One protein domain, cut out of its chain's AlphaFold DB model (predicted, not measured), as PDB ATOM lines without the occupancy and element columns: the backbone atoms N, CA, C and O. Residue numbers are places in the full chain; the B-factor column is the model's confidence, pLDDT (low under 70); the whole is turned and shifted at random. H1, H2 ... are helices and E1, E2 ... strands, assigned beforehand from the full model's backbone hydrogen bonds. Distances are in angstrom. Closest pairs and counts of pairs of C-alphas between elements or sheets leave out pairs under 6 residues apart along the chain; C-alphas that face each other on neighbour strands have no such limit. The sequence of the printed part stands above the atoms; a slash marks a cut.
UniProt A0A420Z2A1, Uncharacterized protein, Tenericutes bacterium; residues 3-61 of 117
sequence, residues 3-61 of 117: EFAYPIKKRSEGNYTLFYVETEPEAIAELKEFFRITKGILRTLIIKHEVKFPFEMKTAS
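Overview. This is residues 3 to 61 of the 117 residues of an uncharacterized protein of Tenericutes bacterium (UniProt A0A420Z2A1). What shape is this? It has little regular structure: a small hairpin, E1 and E2, ends a loose loop of chain, with helix H1 along one side. Residues 38 to 61, with no named element, run back past H1 to the end away from the hairpin. What is its make-up? The printed part has 59 residues, 23 in named elements: antiparallel strands E1 and E2, then H1, class mixed. It is loose, radius of gyration of the C-alphas 14.4 A, spanning 39 by 25 by 24 A.

Along the chain. Where are the strands? E1, residues 3 to 8, begins at C-alpha 3 (-40.923, 19.174, -12.722) and measures 10.5 A; E2, residues 11 to 14, measures 7.7 A. Where is the helix? H1, residues 25 to 37, measures 19.1 A and ends at C-alpha 37 (-61.390, 30.611, -17.288).

Arrangement. How do the strands pair? E1 and E2 form an antiparallel hairpin at 131 degrees, with N 4 and O 12 within hydrogen-bond range at 2.8 A. And H1? H1 is apart from E1, and its O i to N i+4 pairs are within hydrogen-bond range throughout.

Size, cuts and confidence. How far does it reach? The farthest C-alphas, of Lys 10 and Ser 61, are 41.9 A apart, and the printed part has no cut. Where is confidence low? Residues 57 to 58 and 60 to 61 have pLDDT under 70.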
ATOM      1  N   GLU A   3     -40.224  19.980 -13.724       95.62
ATOM      2  CA  GLU A   3     -40.923  19.174 -12.722       95.62
ATOM      3  C   GLU A   3     -41.327  20.030 -11.516       95.62
ATOM      4  O   GLU A   3     -40.633  20.973 -11.125       95.62
ATOM      5  N   PHE A   4     -42.486  19.722 -10.944       96.56
ATOM      6  CA  PHE A   4     -42.999  20.357  -9.740       96.56
ATOM      7  C   PHE A   4     -42.479  19.629  -8.500       96.56
ATOM      8  O   PHE A   4     -42.386  18.407  -8.489       96.56
ATOM      9  N   ALA A   5     -42.240  20.369  -7.414       97.00
ATOM     10  CA  ALA A   5     -41.859  19.772  -6.130       97.00
ATOM     11  C   ALA A   5     -42.946  18.842  -5.553       97.00
ATOM     12  O   ALA A   5     -42.650  17.927  -4.793       97.00
ATOM     13  N   TYR A   6     -44.209  19.085  -5.907       97.00
ATOM     14  CA  TYR A   6     -45.352  18.245  -5.568       97.00
ATOM     15  C   TYR A   6     -46.393  18.298  -6.695       97.00
ATOM     16  O   TYR A   6     -46.490  19.317  -7.390       97.00
ATOM     17  N   PRO A   7     -47.204  17.243  -6.889       96.44
ATOM     18  CA  PRO A   7     -48.205  17.236  -7.947       96.44
ATOM     19  C   PRO A   7     -49.267  18.326  -7.762       96.44
ATOM     20  O   PRO A   7     -49.878  18.451  -6.700       96.44
ATOM     21  N   ILE A   8     -49.560  19.073  -8.827       95.00
ATOM     22  CA  ILE A   8     -50.631  20.079  -8.863       95.00
ATOM     23  C   ILE A   8     -51.718  19.567  -9.800       95.00
ATOM     24  O   ILE A   8     -51.450  19.298 -10.967       95.00
ATOM     25  N   LYS A   9     -52.957  19.411  -9.309       94.00
ATOM     26  CA  LYS A   9     -54.076  18.844 -10.094       94.00
ATOM     27  C   LYS A   9     -53.693  17.525 -10.803       94.00
ATOM     28  O   LYS A   9     -54.060  17.308 -11.955       94.00
ATOM     29  N   LYS A  10     -52.940  16.654 -10.114       94.94
ATOM     30  CA  LYS A  10     -52.420  15.367 -10.626       94.94
ATOM     31  C   LYS A  10     -51.411  15.484 -11.788       94.94
ATOM     32  O   LYS A  10     -51.159  14.500 -12.474       94.94
ATOM     33  N   ARG A  11     -50.826  16.662 -12.019       94.50
ATOM     34  CA  ARG A  11     -49.703  16.875 -12.950       94.50
ATOM     35  C   ARG A  11     -48.401  17.012 -12.163       94.50
ATOM     36  O   ARG A  11     -48.392  17.711 -11.152       94.50
ATOM     37  N   SER A  12     -47.334  16.359 -12.620       96.69
ATOM     38  CA  SER A  12     -45.987  16.404 -12.024       96.69
ATOM     39  C   SER A  12     -45.055  17.417 -12.691       96.69
ATOM     40  O   SER A  12     -43.995  17.707 -12.152       96.69
ATOM     41  N   GLU A  13     -45.437  17.975 -13.839       95.88
ATOM     42  CA  GLU A  13     -44.610  18.895 -14.618       95.88
ATOM     43  C   GLU A  13     -45.441  20.002 -15.277       95.88
ATOM     44  O   GLU A  13     -46.658  19.882 -15.464       95.88
ATOM     45  N   GLY A  14     -44.768  21.085 -15.665       95.62
ATOM     46  CA  GLY A  14     -45.376  22.185 -16.404       95.62
ATOM     47  C   GLY A  14     -44.371  23.180 -16.970       95.62
ATOM     48  O   GLY A  14     -43.158  23.078 -16.773       95.62
ATOM     49  N   ASN A  15     -44.893  24.158 -17.707       96.38
ATOM     50  CA  ASN A  15     -44.108  25.255 -18.263       96.38
ATOM     51  C   ASN A  15     -44.305  26.505 -17.404       96.38
ATOM     52  O   ASN A  15     -45.433  26.941 -17.187       96.38
ATOM     53  N   TYR A  16     -43.195  27.061 -16.918       95.62
ATOM     54  CA  TYR A  16     -43.184  28.311 -16.168       95.62
ATOM     55  C   TYR A  16     -42.832  29.455 -17.102       95.62
ATOM     56  O   TYR A  16     -41.783  29.421 -17.748       95.62
ATOM     57  N   THR A  17     -43.676  30.479 -17.105       93.88
ATOM     58  CA  THR A  17     -43.419  31.722 -17.822       93.88
ATOM     59  C   THR A  17     -43.510  32.874 -16.839       93.88
ATOM     60  O   THR A  17     -44.430  32.925 -16.024       93.88
ATOM     61  N   LEU A  18     -42.533  33.774 -16.904       92.69
ATOM     62  CA  LEU A  18     -42.489  34.992 -16.113       92.69
ATOM     63  C   LEU A  18     -42.728  36.171 -17.048       92.69
ATOM     64  O   LEU A  18     -42.036  36.309 -18.056       92.69
ATOM     65  N   PHE A  19     -43.696  37.006 -16.694       90.06
ATOM     66  CA  PHE A  19     -43.982  38.244 -17.397       90.06
ATOM     67  C   PHE A  19     -43.801  39.405 -16.433       90.06
ATOM     68  O   PHE A  19     -44.297  39.372 -15.309       90.06
ATOM     69  N   TYR A  20     -43.111  40.430 -16.908       89.25
ATOM     70  CA  TYR A  20     -43.132  41.753 -16.312       89.25
ATOM     71  C   TYR A  20     -44.003  42.605 -17.216       89.25
ATOM     72  O   TYR A  20     -43.901  42.494 -18.437       89.25
ATOM     73  N   VAL A  21     -44.921  43.357 -16.627       88.19
ATOM     74  CA  VAL A  21     -45.950  44.085 -17.360       88.19
ATOM     75  C   VAL A  21     -46.186  45.408 -16.645       88.19
ATOM     76  O   VAL A  21     -46.368  45.429 -15.428       88.19
ATOM     77  N   GLU A  22     -46.188  46.493 -17.412       88.81
ATOM     78  CA  GLU A  22     -46.602  47.825 -16.975       88.81
ATOM     79  C   GLU A  22     -47.990  48.103 -17.546       88.81
ATOM     80  O   GLU A  22     -48.134  48.339 -18.744       88.81
ATOM     81  N   THR A  23     -49.022  48.026 -16.706       89.69
ATOM     82  CA  THR A  23     -50.413  48.273 -17.106       89.69
ATOM     83  C   THR A  23     -51.208  48.926 -15.987       89.69
ATOM     84  O   THR A  23     -50.826  48.903 -14.815       89.69
ATOM     85  N   GLU A  24     -52.371  49.447 -16.357       94.31
ATOM     86  CA  GLU A  24     -53.400  49.894 -15.430       94.31
ATOM     87  C   GLU A  24     -53.989  48.725 -14.611       94.31
ATOM     88  O   GLU A  24     -53.961  47.567 -15.051       94.31
ATOM     89  N   PRO A  25     -54.533  48.997 -13.410       92.75
ATOM     90  CA  PRO A  25     -55.083  47.962 -12.534       92.75
ATOM     91  C   PRO A  25     -56.340  47.281 -13.097       92.75
ATOM     92  O   PRO A  25     -56.578  46.115 -12.786       92.75
ATOM     93  N   GLU A  26     -57.121  47.970 -13.931       95.31
ATOM     94  CA  GLU A  26     -58.325  47.415 -14.564       95.31
ATOM     95  C   GLU A  26     -57.973  46.259 -15.513       95.31
ATOM     96  O   GLU A  26     -58.504  45.155 -15.381       95.31
ATOM     97  N   ALA A  27     -56.946  46.442 -16.349       95.19
ATOM     98  CA  ALA A  27     -56.434  45.395 -17.233       95.19
ATOM     99  C   ALA A  27     -55.906  44.161 -16.465       95.19
ATOM    100  O   ALA A  27     -56.013  43.027 -16.936       95.19
ATOM    101  N   ILE A  28     -55.363  44.344 -15.252       94.62
ATOM    102  CA  ILE A  28     -54.919  43.224 -14.400       94.62
ATOM    103  C   ILE A  28     -56.122  42.407 -13.904       94.62
ATOM    104  O   ILE A  28     -56.025  41.179 -13.787       94.62
ATOM    105  N   ALA A  29     -57.251  43.058 -13.612       95.38
ATOM    106  CA  ALA A  29     -58.473  42.377 -13.194       95.38
ATOM    107  C   ALA A  29     -59.041  41.507 -14.327       95.38
ATOM    108  O   ALA A  29     -59.354  40.335 -14.098       95.38
ATOM    109  N   GLU A  30     -59.077  42.036 -15.551       95.75
ATOM    110  CA  GLU A  30     -59.470  41.278 -16.744       95.75
ATOM    111  C   GLU A  30     -58.545  40.080 -16.989       95.75
ATOM    112  O   GLU A  30     -59.005  38.952 -17.186       95.75
ATOM    113  N   LEU A  31     -57.227  40.290 -16.897       95.06
ATOM    114  CA  LEU A  31     -56.236  39.228 -17.068       95.06
ATOM    115  C   LEU A  31     -56.418  38.104 -16.038       95.06
ATOM    116  O   LEU A  31     -56.311  36.918 -16.366       95.06
ATOM    117  N   LYS A  32     -56.717  38.462 -14.786       94.38
ATOM    118  CA  LYS A  32     -56.989  37.493 -13.719       94.38
ATOM    119  C   LYS A  32     -58.214  36.637 -14.044       94.38
ATOM    120  O   LYS A  32     -58.175  35.426 -13.816       94.38
ATOM    121  N   GLU A  33     -59.266  37.240 -14.591       96.44
ATOM    122  CA  GLU A  33     -60.471  36.514 -14.995       96.44
ATOM    123  C   GLU A  33     -60.198  35.587 -16.184       96.44
ATOM    124  O   GLU A  33     -60.541  34.401 -16.150       96.44
ATOM    125  N   PHE A  34     -59.464  36.072 -17.184       96.12
ATOM    126  CA  PHE A  34     -59.033  35.263 -18.320       96.12
ATOM    127  C   PHE A  34     -58.214  34.034 -17.885       96.12
ATOM    128  O   PHE A  34     -58.459  32.906 -18.333       96.12
ATOM    129  N   PHE A  35     -57.277  34.216 -16.950       95.56
ATOM    130  CA  PHE A  35     -56.501  33.113 -16.384       95.56
ATOM    131  C   PHE A  35     -57.345  32.123 -15.584       95.56
ATOM    132  O   PHE A  35     -57.026  30.934 -15.568       95.56
ATOM    133  N   ARG A  36     -58.425  32.580 -14.944       94.50
ATOM    134  CA  ARG A  36     -59.350  31.710 -14.213       94.50
ATOM    135  C   ARG A  36     -60.149  30.806 -15.152       94.50
ATOM    136  O   ARG A  36     -60.345  29.632 -14.841       94.50
ATOM    137  N   ILE A  37     -60.581  31.336 -16.293       96.50
ATOM    138  CA  ILE A  37     -61.390  30.611 -17.288       96.50
ATOM    139  C   ILE A  37     -60.528  29.620 -18.092       96.50
ATOM    140  O   ILE A  37     -60.989  28.546 -18.494       96.50
ATOM    141  N   THR A  38     -59.253  29.944 -18.306       96.75
ATOM    142  CA  THR A  38     -58.357  29.160 -19.163       96.75
ATOM    143  C   THR A  38     -57.913  27.848 -18.502       96.75
ATOM    144  O   THR A  38     -57.009  27.810 -17.670       96.75
ATOM    145  N   LYS A  39     -58.481  26.719 -18.949       91.88
ATOM    146  CA  LYS A  39     -58.208  25.366 -18.409       91.88
ATOM    147  C   LYS A  39     -56.757  24.878 -18.557       91.88
ATOM    148  O   LYS A  39     -56.373  23.917 -17.893       91.88
ATOM    149  N   GLY A  40     -55.958  25.512 -19.418       94.00
ATOM    150  CA  GLY A  40     -54.546  25.174 -19.636       94.00
ATOM    151  C   GLY A  40     -53.592  25.718 -18.569       94.00
ATOM    152  O   GLY A  40     -52.440  25.293 -18.507       94.00
ATOM    153  N   ILE A  41     -54.053  26.636 -17.718       94.50
ATOM    154  CA  ILE A  41     -53.219  27.274 -16.702       94.50
ATOM    155  C   ILE A  41     -53.477  26.601 -15.353       94.50
ATOM    156  O   ILE A  41     -54.592  26.583 -14.828       94.50
ATOM    157  N   LEU A  42     -52.432  26.004 -14.777       93.94
ATOM    158  CA  LEU A  42     -52.550  25.265 -13.518       93.94
ATOM    159  C   LEU A  42     -52.592  26.197 -12.304       93.94
ATOM    160  O   LEU A  42     -53.395  25.972 -11.395       93.94
ATOM    161  N   ARG A  43     -51.730  27.219 -12.295       94.06
ATOM    162  CA  ARG A  43     -51.576  28.189 -11.208       94.06
ATOM    163  C   ARG A  43     -51.054  29.512 -11.762       94.06
ATOM    164  O   ARG A  43     -50.214  29.508 -12.656       94.06
ATOM    165  N   THR A  44     -51.518  30.618 -11.193       95.31
ATOM    166  CA  THR A  44     -51.028  31.972 -11.475       95.31
ATOM    167  C   THR A  44     -50.666  32.675 -10.174       95.31
ATOM    168  O   THR A  44     -51.213  32.366  -9.113       95.31
ATOM    169  N   LEU A  45     -49.709  33.596 -10.250       95.38
ATOM    170  CA  LEU A  45     -49.302  34.453  -9.145       95.38
ATOM    171  C   LEU A  45     -49.037  35.842  -9.720       95.38
ATOM    172  O   LEU A  45     -48.224  35.984 -10.627       95.38
ATOM    173  N   ILE A  46     -49.750  36.840  -9.207       94.38
ATOM    174  CA  ILE A  46     -49.597  38.240  -9.605       94.38
ATOM    175  C   ILE A  46     -49.068  38.975  -8.382       94.38
ATOM    176  O   ILE A  46     -49.683  38.923  -7.317       94.38
ATOM    177  N   ILE A  47     -47.914  39.619  -8.531       92.88
ATOM    178  CA  ILE A  47     -47.243  40.360  -7.464       92.88
ATOM    179  C   ILE A  47     -47.119  41.806  -7.924       92.88
ATOM    180  O   ILE A  47     -46.682  42.063  -9.045       92.88
ATOM    181  N   LYS A  48     -47.490  42.748  -7.053       91.06
ATOM    182  CA  LYS A  48     -47.212  44.164  -7.281       91.06
ATOM    183  C   LYS A  48     -45.712  44.394  -7.110       91.06
ATOM    184  O   LYS A  48     -45.161  44.101  -6.053       91.06
ATOM    185  N   HIS A  49     -45.067  44.911  -8.145       88.62
ATOM    186  CA  HIS A  49     -43.652  45.248  -8.102       88.62
ATOM    187  C   HIS A  49     -43.501  46.726  -7.716       88.62
ATOM    188  O   HIS A  49     -44.045  47.591  -8.394       88.62
ATOM    189  N   GLU A  50     -42.812  47.019  -6.612       85.69
ATOM    190  CA  GLU A  50     -42.632  48.402  -6.124       85.69
ATOM    191  C   GLU A  50     -41.337  49.050  -6.631       85.69
ATOM    192  O   GLU A  50     -41.251  50.268  -6.759       85.69
ATOM    193  N   VAL A  51     -40.329  48.236  -6.954       84.38
ATOM    194  CA  VAL A  51     -39.040  48.698  -7.492       84.38
ATOM    195  C   VAL A  51     -39.120  48.807  -9.018       84.38
ATOM    196  O   VAL A  51     -39.905  48.105  -9.652       84.38
ATOM    197  N   LYS A  52     -38.300  49.663  -9.636       74.00
ATOM    198  CA  LYS A  52     -38.156  49.686 -11.101       74.00
ATOM    199  C   LYS A  52     -37.632  48.337 -11.601       74.00
ATOM    200  O   LYS A  52     -36.825  47.697 -10.925       74.00
ATOM    201  N   PHE A  53     -38.106  47.899 -12.765       74.56
ATOM    202  CA  PHE A  53     -37.708  46.610 -13.323       74.56
ATOM    203  C   PHE A  53     -36.189  46.530 -13.523       74.56
ATOM    204  O   PHE A  53     -35.555  47.534 -13.850       74.56
ATOM    205  N   PRO A  54     -35.589  45.338 -13.359       70.12
ATOM    206  CA  PRO A  54     -34.148  45.159 -13.524       70.12
ATOM    207  C   PRO A  54     -33.677  45.271 -14.987       70.12
ATOM    208  O   PRO A  54     -32.483  45.168 -15.253       70.12
ATOM    209  N   PHE A  55     -34.592  45.461 -15.940       73.62
ATOM    210  CA  PHE A  55     -34.305  45.623 -17.360       73.62
ATOM    211  C   PHE A  55     -35.236  46.665 -17.982       73.62
ATOM    212  O   PHE A  55     -36.382  46.820 -17.561       73.62
ATOM    213  N   GLU A  56     -34.754  47.353 -19.015       72.69
ATOM    214  CA  GLU A  56     -35.579  48.271 -19.798       72.69
ATOM    215  C   GLU A  56     -36.527  47.475 -20.698       72.69
ATOM    216  O   GLU A  56     -36.100  46.697 -21.561       72.69
ATOM    217  N   MET A  57     -37.832  47.653 -20.489       67.31
ATOM    218  CA  MET A  57     -38.850  47.044 -21.334       67.31
ATOM    219  C   MET A  57     -38.860  47.748 -22.692       67.31
ATOM    220  O   MET A  57     -39.419  48.830 -22.850       67.31
ATOM    221  N   LYS A  58     -38.231  47.128 -23.694       67.38
ATOM    222  CA  LYS A  58     -38.271  47.631 -25.068       67.38
ATOM    223  C   LYS A  58     -39.664  47.418 -25.643       67.38
ATOM    224  O   LYS A  58     -40.129  46.284 -25.765       67.38
ATOM    225  N   THR A  59     -40.334  48.503 -26.005       70.75
ATOM    226  CA  THR A  59     -41.625  48.446 -26.699       70.75
ATOM    227  C   THR A  59     -41.448  47.805 -28.080       70.75
ATOM    228  O   THR A  59     -40.356  47.832 -28.648       70.75
ATOM    229  N   ALA A  60     -42.515  47.249 -28.663       68.00
ATOM    230  CA  ALA A  60     -42.467  46.595 -29.977       68.00
ATOM    231  C   ALA A  60     -41.864  47.476 -31.094       68.00
ATOM    232  O   ALA A  60     -41.248  46.956 -32.019       68.00
ATOM    233  N   SER A  61     -41.980  48.801 -30.975       69.44
ATOM    234  CA  SER A  61     -41.366  49.786 -31.876       69.44
ATOM    235  C   SER A  61     -39.833  49.805 -31.841       69.44
ATOM    236  O   SER A  61     -39.207  50.252 -32.795       69.44
TER     237      SER A  61